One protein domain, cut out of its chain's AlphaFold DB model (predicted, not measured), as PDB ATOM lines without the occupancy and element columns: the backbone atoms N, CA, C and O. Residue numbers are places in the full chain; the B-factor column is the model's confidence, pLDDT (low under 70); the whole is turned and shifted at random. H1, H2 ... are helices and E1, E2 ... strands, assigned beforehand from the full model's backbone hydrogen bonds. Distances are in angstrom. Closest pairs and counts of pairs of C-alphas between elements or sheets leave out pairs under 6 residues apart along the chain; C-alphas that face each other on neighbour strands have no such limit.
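Overview. This is residues 643 to 729 of the 738 residues of the protein "Calpain catalytic domain-containing protein" of Acrocarpospora corrugata (UniProt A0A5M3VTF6). A small three-stranded antiparallel sheet, E1 E2 E3, makes the middle of a long, loose rod, with helix H2 standing up from one of its faces and a large loop reaching out at each end. At one end residues 651 to 671 loop far out and return through helix H1, which leads into E2; at the other end residues 693 to 713 make the wide loop of the hairpin E2 and E3. The 87 printed residues hold two named helices and three named strands in the order E1 H1 E2 E3 H2, a mixed class with under half of the residues in named elements. The radius of gyration of the C-alphas is 17.4 A, and the spans are 54 by 24 by 23 A.

Arrangement. E1, residues 643 to 650, is an edge strand. Its neighbour is the inner strand E2, residues 682 to 692, antiparallel at 170 degrees, with N 647 and O 688 within hydrogen-bond range at 2.8 A and N 683 and O 649 also at 2.8 A. E2 bends by 72 degrees at residue 685. H1, residues 672 to 680, is not on the sheet, but only just, with 4 pairs of C-alphas within 10 A; its closest C-alpha pair with E1 is Ala 678 and Phe 650, 7.6 A apart. The other edge strand, E3, residues 714 to 718, makes a hairpin with E2, antiparallel at 165 degrees, with N 689 and O 717 within hydrogen-bond range at 2.8 A. H2, residues 719 to 727, is on the sheet at a height over the sheet of 7.8 A, lies over E3 and stands up from the sheet at 60 degrees. The closest C-alphas of H2 and E2 are those of Ala 720 and Thr 684, 4.8 A apart. H1 is apart from E3 and from H2. In H1 and H2 every O i to N i+4 pair is within hydrogen-bond range.

Along the chain. E1 begins at C-alpha 643, (25.663, -36.351, -11.510), and is 20.0 A long from first to last C-alpha. H1, from Ser 672 to Thr 680, is 12.3 A long. E2 is the longest strand, 23.3 A from C-alpha 682 at (36.011, -48.775, -2.024) to C-alpha 692. E3 is 13.8 A long, and H2 is 11.1 A long, ending at C-alpha 727, (19.782, -43.302, 0.089).

Size, cuts and confidence. The two C-alphas farthest apart are those of Ala 664 and Leu 706, 55.2 A, one in each long link. The links E1 to H1 and E2 to E3 are long, 21 residues each; H1 to E2 and E3 to H2 are tight. The printed part has no cut. The mean pLDDT of the printed part of this predicted model is 73.9, and 32 printed residues are under 70: residues 656 to 672, residue 694, residues 700 to 710 and residues 727 to 729.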
ATOM      1  N   VAL A 643      24.315 -35.874 -11.855       85.31
ATOM      2  CA  VAL A 643      25.663 -36.351 -11.510       85.31
ATOM      3  C   VAL A 643      26.632 -35.853 -12.578       85.31
ATOM      4  O   VAL A 643      26.599 -36.332 -13.709       85.31
ATOM      5  N   GLY A 644      27.471 -34.878 -12.223       86.06
ATOM      6  CA  GLY A 644      28.475 -34.300 -13.118       86.06
ATOM      7  C   GLY A 644      29.733 -35.163 -13.230       86.06
ATOM      8  O   GLY A 644      30.254 -35.359 -14.325       86.06
ATOM      9  N   ALA A 645      30.203 -35.718 -12.109       89.62
ATOM     10  CA  ALA A 645      31.365 -36.605 -12.063       89.62
ATOM     11  C   ALA A 645      31.301 -37.554 -10.857       89.62
ATOM     12  O   ALA A 645      30.689 -37.237  -9.839       89.62
ATOM     13  N   VAL A 646      31.980 -38.698 -10.952       90.44
ATOM     14  CA  VAL A 646      32.185 -39.634  -9.837       90.44
ATOM     15  C   VAL A 646      33.668 -39.985  -9.781       90.44
ATOM     16  O   VAL A 646      34.231 -40.440 -10.773       90.44
ATOM     17  N   HIS A 647      34.297 -39.783  -8.627       91.31
ATOM     18  CA  HIS A 647      35.697 -40.106  -8.382       91.31
ATOM     19  C   HIS A 647      35.776 -41.193  -7.308       91.31
ATOM     20  O   HIS A 647      35.493 -40.943  -6.139       91.31
ATOM     21  N   LEU A 648      36.130 -42.416  -7.704       92.94
ATOM     22  CA  LEU A 648      36.192 -43.565  -6.799       92.94
ATOM     23  C   LEU A 648      37.630 -43.789  -6.320       92.94
ATOM     24  O   LEU A 648      38.530 -44.018  -7.127       92.94
ATOM     25  N   VAL A 649      37.827 -43.756  -5.003       92.19
ATOM     26  CA  VAL A 649      39.095 -44.065  -4.337       92.19
ATOM     27  C   VAL A 649      38.979 -45.434  -3.684       92.19
ATOM     28  O   VAL A 649      38.027 -45.706  -2.958       92.19
ATOM     29  N   PHE A 650      39.962 -46.295  -3.929       92.75
ATOM     30  CA  PHE A 650      40.040 -47.626  -3.336       92.75
ATOM     31  C   PHE A 650      41.197 -47.667  -2.330       92.75
ATOM     32  O   PHE A 650      42.283 -47.160  -2.611       92.75
ATOM     33  N   SER A 651      40.955 -48.247  -1.154       90.19
ATOM     34  CA  SER A 651      41.926 -48.349  -0.055       90.19
ATOM     35  C   SER A 651      43.057 -49.339  -0.348       90.19
ATOM     36  O   SER A 651      44.176 -49.175   0.138       90.19
ATOM     37  N   GLU A 652      42.786 -50.333  -1.194       90.06
ATOM     38  CA  GLU A 652      43.798 -51.164  -1.842       90.06
ATOM     39  C   GLU A 652      43.959 -50.718  -3.303       90.06
ATOM     40  O   GLU A 652      42.948 -50.449  -3.964       90.06
ATOM     41  N   PRO A 653      45.189 -50.689  -3.856       81.31
ATOM     42  CA  PRO A 653      45.378 -50.525  -5.290       81.31
ATOM     43  C   PRO A 653      44.567 -51.589  -6.025       81.31
ATOM     44  O   PRO A 653      44.726 -52.785  -5.754       81.31
ATOM     45  N   LEU A 654      43.713 -51.169  -6.963       78.44
ATOM     46  CA  LEU A 654      43.035 -52.118  -7.838       78.44
ATOM     47  C   LEU A 654      44.101 -53.016  -8.490       78.44
ATOM     48  O   LEU A 654      45.130 -52.494  -8.937       78.44
ATOM     49  N   PRO A 655      43.899 -54.350  -8.531       72.00
ATOM     50  CA  PRO A 655      44.838 -55.235  -9.204       72.00
ATOM     51  C   PRO A 655      45.042 -54.734 -10.634       72.00
ATOM     52  O   PRO A 655      44.085 -54.274 -11.261       72.00
ATOM     53  N   ALA A 656      46.292 -54.788 -11.110       64.88
ATOM     54  CA  ALA A 656      46.698 -54.202 -12.385       64.88
ATOM     55  C   ALA A 656      45.694 -54.538 -13.511       64.88
ATOM     56  O   ALA A 656      45.142 -55.644 -13.515       64.88
ATOM     57  N   PRO A 657      45.434 -53.603 -14.451       55.88
ATOM     58  CA  PRO A 657      44.266 -53.626 -15.345       55.88
ATOM     59  C   PRO A 657      44.202 -54.785 -16.359       55.88
ATOM     60  O   PRO A 657      43.305 -54.807 -17.196       55.88
ATOM     61  N   ASP A 658      45.077 -55.780 -16.240       53.28
ATOM     62  CA  ASP A 658      45.089 -57.058 -16.961       53.28
ATOM     63  C   ASP A 658      43.771 -57.857 -16.811       53.28
ATOM     64  O   ASP A 658      43.485 -58.746 -17.605       53.28
ATOM     65  N   TYR A 659      42.934 -57.530 -15.815       45.94
ATOM     66  CA  TYR A 659      41.579 -58.088 -15.639       45.94
ATOM     67  C   TYR A 659      40.465 -57.281 -16.335       45.94
ATOM     68  O   TYR A 659      39.296 -57.670 -16.285       45.94
ATOM     69  N   LEU A 660      40.813 -56.164 -16.977       46.81
ATOM     70  CA  LEU A 660      39.926 -55.327 -17.789       46.81
ATOM     71  C   LEU A 660      40.318 -55.366 -19.280       46.81
ATOM     72  O   LEU A 660      39.880 -54.500 -20.044       46.81
ATOM     73  N   THR A 661      41.076 -56.390 -19.709       44.56
ATOM     74  CA  THR A 661      41.386 -56.690 -21.120       44.56
ATOM     75  C   THR A 661      41.043 -58.142 -21.581       44.56
ATOM     76  O   THR A 661      41.359 -59.118 -20.908       44.56
ATOM     77  N   ASP A 662      40.345 -58.293 -22.724       44.38
ATOM     78  CA  ASP A 662      39.878 -59.558 -23.367       44.38
ATOM     79  C   ASP A 662      40.808 -60.000 -24.481       44.38
ATOM     80  O   ASP A 662      41.030 -59.219 -25.403       44.38
ATOM     81  N   PRO A 663      41.255 -61.253 -24.533       43.56
ATOM     82  CA  PRO A 663      41.953 -61.752 -25.710       43.56
ATOM     83  C   PRO A 663      41.158 -61.652 -27.034       43.56
ATOM     84  O   PRO A 663      41.783 -61.548 -28.085       43.56
ATOM     85  N   ALA A 664      39.815 -61.660 -27.019       49.16
ATOM     86  CA  ALA A 664      38.972 -61.650 -28.227       49.16
ATOM     87  C   ALA A 664      38.525 -60.253 -28.726       49.16
ATOM     88  O   ALA A 664      38.108 -60.127 -29.878       49.16
ATOM     89  N   LEU A 665      38.633 -59.207 -27.897       50.84
ATOM     90  CA  LEU A 665      38.292 -57.808 -28.240       50.84
ATOM     91  C   LEU A 665      39.350 -56.783 -27.806       50.84
ATOM     92  O   LEU A 665      39.188 -55.580 -27.999       50.84
ATOM     93  N   GLY A 666      40.363 -57.213 -27.073       44.31
ATOM     94  CA  GLY A 666      41.072 -56.357 -26.132       44.31
ATOM     95  C   GLY A 666      40.284 -55.999 -24.852       44.31
ATOM     96  O   GLY A 666      40.976 -55.762 -23.879       44.31
ATOM     97  N   ARG A 667      38.920 -55.930 -24.829       40.28
ATOM     98  CA  ARG A 667      37.872 -55.605 -23.770       40.28
ATOM     99  C   ARG A 667      36.939 -56.717 -23.141       40.28
ATOM    100  O   ARG A 667      36.115 -57.189 -23.916       40.28
ATOM    101  N   PRO A 668      36.966 -57.157 -21.842       40.00
ATOM    102  CA  PRO A 668      36.495 -58.501 -21.396       40.00
ATOM    103  C   PRO A 668      35.174 -58.584 -20.645       40.00
ATOM    104  O   PRO A 668      34.604 -57.560 -20.256       40.00
ATOM    105  N   PRO A 669      34.739 -59.822 -20.306       46.84
ATOM    106  CA  PRO A 669      33.776 -59.984 -19.238       46.84
ATOM    107  C   PRO A 669      34.426 -59.579 -17.912       46.84
ATOM    108  O   PRO A 669      35.155 -60.355 -17.291       46.84
ATOM    109  N   VAL A 670      34.120 -58.356 -17.474       56.44
ATOM    110  CA  VAL A 670      34.358 -57.879 -16.109       56.44
ATOM    111  C   VAL A 670      33.786 -58.923 -15.157       56.44
ATOM    112  O   VAL A 670      32.569 -59.051 -15.014       56.44
ATOM    113  N   ASN A 671      34.661 -59.724 -14.549       69.56
ATOM    114  CA  ASN A 671      34.228 -60.798 -13.670       69.56
ATOM    115  C   ASN A 671      33.494 -60.159 -12.489       69.56
ATOM    116  O   ASN A 671      34.090 -59.406 -11.718       69.56
ATOM    117  N   SER A 672      32.205 -60.463 -12.338       68.75
ATOM    118  CA  SER A 672      31.369 -59.889 -11.284       68.75
ATOM    119  C   SER A 672      31.939 -60.151  -9.889       68.75
ATOM    120  O   SER A 672      31.809 -59.295  -9.022       68.75
ATOM    121  N   ALA A 673      32.662 -61.257  -9.677       74.50
ATOM    122  CA  ALA A 673      33.381 -61.513  -8.430       74.50
ATOM    123  C   ALA A 673      34.577 -60.564  -8.213       74.50
ATOM    124  O   ALA A 673      34.835 -60.158  -7.082       74.50
ATOM    125  N   ALA A 674      35.292 -60.179  -9.276       72.88
ATOM    126  CA  ALA A 674      36.386 -59.209  -9.200       72.88
ATOM    127  C   ALA A 674      35.858 -57.784  -8.972       72.88
ATOM    128  O   ALA A 674      36.408 -57.065  -8.141       72.88
ATOM    129  N   LEU A 675      34.751 -57.411  -9.627       75.06
ATOM    130  CA  LEU A 675      34.070 -56.137  -9.386       75.06
ATOM    131  C   LEU A 675      33.512 -56.057  -7.959       75.06
ATOM    132  O   LEU A 675      33.734 -55.064  -7.279       75.06
ATOM    133  N   VAL A 676      32.854 -57.113  -7.464       79.62
ATOM    134  CA  VAL A 676      32.392 -57.184  -6.066       79.62
ATOM    135  C   VAL A 676      33.569 -57.073  -5.095       79.62
ATOM    136  O   VAL A 676      33.472 -56.330  -4.123       79.62
ATOM    137  N   LYS A 677      34.706 -57.732  -5.369       82.06
ATOM    138  CA  LYS A 677      35.912 -57.591  -4.538       82.06
ATOM    139  C   LYS A 677      36.460 -56.156  -4.555       82.06
ATOM    140  O   LYS A 677      36.762 -55.625  -3.492       82.06
ATOM    141  N   ALA A 678      36.537 -55.509  -5.718       81.25
ATOM    142  CA  ALA A 678      36.938 -54.104  -5.817       81.25
ATOM    143  C   ALA A 678      35.973 -53.179  -5.053       81.25
ATOM    144  O   ALA A 678      36.406 -52.302  -4.318       81.25
ATOM    145  N   LEU A 679      34.662 -53.415  -5.132       86.19
ATOM    146  CA  LEU A 679      33.676 -52.651  -4.361       86.19
ATOM    147  C   LEU A 679      33.823 -52.842  -2.840       86.19
ATOM    148  O   LEU A 679      33.481 -51.928  -2.096       86.19
ATOM    149  N   THR A 680      34.375 -53.965  -2.357       88.38
ATOM    150  CA  THR A 680      34.709 -54.117  -0.923       88.38
ATOM    151  C   THR A 680      35.950 -53.340  -0.476       88.38
ATOM    152  O   THR A 680      36.121 -53.153   0.726       88.38
ATOM    153  N   THR A 681      36.789 -52.863  -1.400       91.69
ATOM    154  CA  THR A 681      37.936 -51.984  -1.100       91.69
ATOM    155  C   THR A 681      37.653 -50.517  -1.428       91.69
ATOM    156  O   THR A 681      38.564 -49.696  -1.376       91.69
ATOM    157  N   LEU A 682      36.408 -50.156  -1.758       94.44
ATOM    158  CA  LEU A 682      36.011 -48.775  -2.024       94.44
ATOM    159  C   LEU A 682      36.016 -47.954  -0.726       94.44
ATOM    160  O   LEU A 682      35.250 -48.233   0.195       94.44
ATOM    161  N   ASP A 683      36.845 -46.914  -0.667       94.44
ATOM    162  CA  ASP A 683      36.830 -45.942   0.423       94.44
ATOM    163  C   ASP A 683      35.746 -44.900   0.133       94.44
ATOM    164  O   ASP A 683      35.917 -44.010  -0.703       94.44
ATOM    165  N   THR A 684      34.601 -45.013   0.804       93.38
ATOM    166  CA  THR A 684      33.470 -44.101   0.600       93.38
ATOM    167  C   THR A 684      33.709 -42.696   1.153       93.38
ATOM    168  O   THR A 684      32.999 -41.782   0.751       93.38
ATOM    169  N   HIS A 685      34.683 -42.484   2.043       93.56
ATOM    170  CA  HIS A 685      34.996 -41.152   2.572       93.56
ATOM    171  C   HIS A 685      35.959 -40.386   1.658       93.56
ATOM    172  O   HIS A 685      35.833 -39.172   1.522       93.56
ATOM    173  N   MET A 686      36.884 -41.093   1.003       92.75
ATOM    174  CA  MET A 686      37.824 -40.514   0.033       92.75
ATOM    175  C   MET A 686      37.273 -40.480  -1.401       92.75
ATOM    176  O   MET A 686      37.706 -39.662  -2.215       92.75
ATOM    177  N   SER A 687      36.322 -41.359  -1.729       94.94
ATOM    178  CA  SER A 687      35.543 -41.265  -2.967       94.94
ATOM    179  C   SER A 687      34.615 -40.057  -2.917       94.94
ATOM    180  O   SER A 687      34.050 -39.760  -1.867       94.94
ATOM    181  N   THR A 688      34.391 -39.400  -4.052       94.81
ATOM    182  CA  THR A 688      33.509 -38.233  -4.149       94.81
ATOM    183  C   THR A 688      32.572 -38.299  -5.352       94.81
ATOM    184  O   THR A 688      32.806 -39.016  -6.328       94.81
ATOM    185  N   ILE A 689      31.487 -37.535  -5.281       93.88
ATOM    186  CA  ILE A 689      30.518 -37.342  -6.356       93.88
ATOM    187  C   ILE A 689      30.243 -35.849  -6.521       93.88
ATOM    188  O   ILE A 689      29.889 -35.158  -5.566       93.88
ATOM    189  N   ALA A 690      30.436 -35.350  -7.739       91.19
ATOM    190  CA  ALA A 690      30.071 -33.995  -8.117       91.19
ATOM    191  C   ALA A 690      28.614 -33.984  -8.587       91.19
ATOM    192  O   ALA A 690      28.234 -34.731  -9.495       91.19
ATOM    193  N   LEU A 691      27.811 -33.129  -7.968       90.25
ATOM    194  CA  LEU A 691      26.397 -32.937  -8.238       90.25
ATOM    195  C   LEU A 691      26.163 -31.514  -8.742       90.25
ATOM    196  O   LEU A 691      26.751 -30.563  -8.234       90.25
ATOM    197  N   ILE A 692      25.289 -31.377  -9.735       83.56
ATOM    198  CA  ILE A 692      24.942 -30.104 -10.368       83.56
ATOM    199  C   ILE A 692      23.450 -29.852 -10.153       83.56
ATOM    200  O   ILE A 692      22.604 -30.654 -10.560       83.56
ATOM    201  N   ASN A 693      23.121 -28.734  -9.508       81.25
ATOM    202  CA  ASN A 693      21.760 -28.225  -9.399       81.25
ATOM    203  C   ASN A 693      21.283 -27.785 -10.798       81.25
ATOM    204  O   ASN A 693      21.955 -26.958 -11.419       81.25
ATOM    205  N   PRO A 694      20.131 -28.269 -11.303       67.31
ATOM    206  CA  PRO A 694      19.636 -27.937 -12.643       67.31
ATOM    207  C   PRO A 694      19.311 -26.447 -12.843       67.31
ATOM    208  O   PRO A 694      19.082 -26.017 -13.970       67.31
ATOM    209  N   HIS A 695      19.285 -25.645 -11.775       72.56
ATOM    210  CA  HIS A 695      19.128 -24.190 -11.858       72.56
ATOM    211  C   HIS A 695      20.455 -23.416 -11.860       72.56
ATOM    212  O   HIS A 695      20.415 -22.187 -11.899       72.56
ATOM    213  N   HIS A 696      21.606 -24.103 -11.791       73.75
ATOM    214  CA  HIS A 696      22.948 -23.506 -11.690       73.75
ATOM    215  C   HIS A 696      23.075 -22.460 -10.565       73.75
ATOM    216  O   HIS A 696      23.724 -21.426 -10.714       73.75
ATOM    217  N   LYS A 697      22.380 -22.722  -9.452       74.44
ATOM    218  CA  LYS A 697      22.309 -21.900  -8.238       74.44
ATOM    219  C   LYS A 697      22.142 -22.802  -7.024       74.44
ATOM    220  O   LYS A 697      21.583 -23.887  -7.168       74.44
ATOM    221  N   ASN A 698      22.515 -22.316  -5.841       70.06
ATOM    222  CA  ASN A 698      22.218 -22.920  -4.537       70.06
ATOM    223  C   ASN A 698      22.602 -24.412  -4.444       70.06
ATOM    224  O   ASN A 698      21.758 -25.304  -4.619       70.06
ATOM    225  N   SER A 699      23.856 -24.702  -4.109       72.00
ATOM    226  CA  SER A 699      24.230 -26.028  -3.614       72.00
ATOM    227  C   SER A 699      23.450 -26.335  -2.326       72.00
ATOM    228  O   SER A 699      23.065 -25.417  -1.589       72.00
ATOM    229  N   PRO A 700      23.160 -27.615  -2.028       66.62
ATOM    230  CA  PRO A 700      22.510 -27.980  -0.790       66.62
ATOM    231  C   PRO A 700      23.424 -27.609   0.370       66.62
ATOM    232  O   PRO A 700      24.500 -28.156   0.564       66.62
ATOM    233  N   ASN A 701      22.934 -26.667   1.154       69.94
ATOM    234  CA  ASN A 701      23.420 -26.336   2.475       69.94
ATOM    235  C   ASN A 701      23.422 -27.600   3.372       69.94
ATOM    236  O   ASN A 701      22.347 -28.062   3.761       69.94
ATOM    237  N   LEU A 702      24.610 -28.138   3.679       63.56
ATOM    238  CA  LEU A 702      24.813 -29.352   4.495       63.56
ATOM    239  C   LEU A 702      25.052 -29.061   5.989       63.56
ATOM    240  O   LEU A 702      24.889 -29.945   6.830       63.56
ATOM    241  N   ASP A 703      25.438 -27.835   6.351       66.50
ATOM    242  CA  ASP A 703      25.783 -27.448   7.730       66.50
ATOM    243  C   ASP A 703      24.654 -26.673   8.447       66.50
ATOM    244  O   ASP A 703      24.600 -26.576   9.677       66.50
ATOM    245  N   GLY A 704      23.674 -26.185   7.693       58.50
ATOM    246  CA  GLY A 704      22.569 -25.337   8.129       58.50
ATOM    247  C   GLY A 704      22.745 -23.843   7.821       58.50
ATOM    248  O   GLY A 704      21.828 -23.084   8.132       58.50
ATOM    249  N   THR A 705      23.837 -23.402   7.191       58.22
ATOM    250  CA  THR A 705      24.086 -21.997   6.811       58.22
ATOM    251  C   THR A 705      23.486 -21.645   5.442       58.22
ATOM    252  O   THR A 705      23.555 -22.420   4.495       58.22
ATOM    253  N   LEU A 706      22.822 -20.489   5.314       51.09
ATOM    254  CA  LEU A 706      22.208 -20.093   4.034       51.09
ATOM    255  C   LEU A 706      23.272 -20.094   2.916       51.09
ATOM    256  O   LEU A 706      24.320 -19.478   3.116       51.09
ATOM    257  N   PRO A 707      23.031 -20.764   1.768       57.88
ATOM    258  CA  PRO A 707      24.025 -20.841   0.705       57.88
ATOM    259  C   PRO A 707      24.329 -19.437   0.179       57.88
ATOM    260  O   PRO A 707      23.423 -18.612   0.043       57.88
ATOM    261  N   ALA A 708      25.603 -19.167  -0.107       58.62
ATOM    262  CA  ALA A 708      26.026 -17.882  -0.646       58.62
ATOM    263  C   ALA A 708      25.370 -17.629  -2.014       58.62
ATOM    264  O   ALA A 708      25.338 -18.515  -2.867       58.62
ATOM    265  N   GLU A 709      24.884 -16.407  -2.255       53.41
ATOM    266  CA  GLU A 709      24.112 -16.071  -3.467       53.41
ATOM    267  C   GLU A 709      24.904 -16.212  -4.786       53.41
ATOM    268  O   GLU A 709      24.307 -16.232  -5.862       53.41
ATOM    269  N   ALA A 710      26.233 -16.333  -4.710       58.50
ATOM    270  CA  ALA A 710      27.151 -16.494  -5.842       58.50
ATOM    271  C   ALA A 710      27.462 -17.963  -6.211       58.50
ATOM    272  O   ALA A 710      28.341 -18.227  -7.030       58.50
ATOM    273  N   ASP A 711      26.787 -18.932  -5.593       74.56
ATOM    274  CA  ASP A 711      27.048 -20.354  -5.806       74.56
ATOM    275  C   ASP A 711      26.616 -20.839  -7.205       74.56
ATOM    276  O   ASP A 711      25.453 -20.717  -7.591       74.56
ATOM    277  N   THR A 712      27.549 -21.469  -7.929       79.69
ATOM    278  CA  THR A 712      27.347 -22.115  -9.244       79.69
ATOM    279  C   THR A 712      26.305 -23.245  -9.252       79.69
ATOM    280  O   THR A 712      25.941 -23.755 -10.316       79.69
ATOM    281  N   GLY A 713      25.862 -23.699  -8.076       83.88
ATOM    282  CA  GLY A 713      24.999 -24.862  -7.902       83.88
ATOM    283  C   GLY A 713      25.710 -26.194  -8.146       83.88
ATOM    284  O   GLY A 713      25.044 -27.228  -8.175       83.88
ATOM    285  N   SER A 714      27.031 -26.189  -8.343       86.06
ATOM    286  CA  SER A 714      27.862 -27.384  -8.477       86.06
ATOM    287  C   SER A 714      28.651 -27.619  -7.192       86.06
ATOM    288  O   SER A 714      29.427 -26.767  -6.769       86.06
ATOM    289  N   PHE A 715      28.505 -28.804  -6.607       90.00
ATOM    290  CA  PHE A 715      29.099 -29.167  -5.322       90.00
ATOM    291  C   PHE A 715      29.598 -30.608  -5.339       90.00
ATOM    292  O   PHE A 715      29.110 -31.450  -6.092       90.00
ATOM    293  N   VAL A 716      30.592 -30.893  -4.502       90.62
ATOM    294  CA  VAL A 716      31.225 -32.210  -4.405       90.62
ATOM    295  C   VAL A 716      30.969 -32.771  -3.015       90.62
ATOM    296  O   VAL A 716      31.343 -32.150  -2.026       90.62
ATOM    297  N   LEU A 717      30.347 -33.947  -2.948       92.94
ATOM    298  CA  LEU A 717      30.133 -34.684  -1.703       92.94
ATOM    299  C   LEU A 717      31.105 -35.862  -1.611       92.94
ATOM    300  O   LEU A 717      31.327 -36.528  -2.629       92.94
ATOM    301  N   PRO A 718      31.612 -36.211  -0.418       94.75
ATOM    302  CA  PRO A 718      32.076 -37.563  -0.136       94.75
ATOM    303  C   PRO A 718      30.995 -38.587  -0.498       94.75
ATOM    304  O   PRO A 718      29.805 -38.364  -0.272       94.75
ATOM    305  N   LEU A 719      31.381 -39.738  -1.044       92.81
ATOM    306  CA  LEU A 719      30.430 -40.776  -1.443       92.81
ATOM    307  C   LEU A 719      29.664 -41.332  -0.231       92.81
ATOM    308  O   LEU A 719      28.499 -41.688  -0.362       92.81
ATOM    309  N   ALA A 720      30.284 -41.360   0.951       90.94
ATOM    310  CA  ALA A 720      29.648 -41.708   2.217       90.94
ATOM    311  C   ALA A 720      28.502 -40.742   2.556       90.94
ATOM    312  O   ALA A 720      27.395 -41.195   2.826       90.94
ATOM    313  N   GLU A 721      28.743 -39.432   2.458       89.38
ATOM    314  CA  GLU A 721      27.727 -38.394   2.667       89.38
ATOM    315  C   GLU A 721      26.637 -38.446   1.597       89.38
ATOM    316  O   GLU A 721      25.454 -38.389   1.915       89.38
ATOM    317  N   PHE A 722      27.000 -38.627   0.324       88.62
ATOM    318  CA  PHE A 722      26.011 -38.822  -0.735       88.62
ATOM    319  C   PHE A 722      25.120 -40.037  -0.464       88.62
ATOM    320  O   PHE A 722      23.902 -39.949  -0.596       88.62
ATOM    321  N   LEU A 723      25.705 -41.166  -0.062       85.62
ATOM    322  CA  LEU A 723      24.935 -42.350   0.291       85.62
ATOM    323  C   LEU A 723      24.055 -42.072   1.517       85.62
ATOM    324  O   LEU A 723      22.872 -42.397   1.481       85.62
ATOM    325  N   GLU A 724      24.562 -41.423   2.564       80.62
ATOM    326  CA  GLU A 724      23.770 -41.063   3.744       80.62
ATOM    327  C   GLU A 724      22.587 -40.144   3.392       80.62
ATOM    328  O   GLU A 724      21.441 -40.470   3.708       80.62
ATOM    329  N   PHE A 725      22.825 -39.049   2.666       75.75
ATOM    330  CA  PHE A 725      21.802 -38.058   2.320       75.75
ATOM    331  C   PHE A 725      20.809 -38.547   1.249       75.75
ATOM    332  O   PHE A 725      19.608 -38.296   1.370       75.75
ATOM    333  N   PHE A 726      21.276 -39.261   0.217       71.12
ATOM    334  CA  PHE A 726      20.471 -39.628  -0.959       71.12
ATOM    335  C   PHE A 726      20.021 -41.098  -1.004       71.12
ATOM    336  O   PHE A 726      19.243 -41.440  -1.891       71.12
ATOM    337  N   THR A 727      20.427 -41.972  -0.067       56.62
ATOM    338  CA  THR A 727      19.782 -43.302   0.089       56.62
ATOM    339  C   THR A 727      18.694 -43.328   1.160       56.62
ATOM    340  O   THR A 727      17.774 -44.141   1.053       56.62
ATOM    341  N   TYR A 728      18.726 -42.425   2.150       43.84
ATOM    342  CA  TYR A 728      17.639 -42.297   3.133       43.84
ATOM    343  C   TYR A 728      16.339 -41.770   2.511       43.84
ATOM    344  O   TYR A 728      15.244 -42.144   2.935       43.84
ATOM    345  N   VAL A 729      16.457 -40.931   1.480       42.62
ATOM    346  CA  VAL A 729      15.350 -40.502   0.621       42.62
ATOM    347  C   VAL A 729      15.441 -41.336  -0.652       42.62
ATOM    348  O   VAL A 729      16.379 -41.163  -1.415       42.62
TER     349      VAL A 729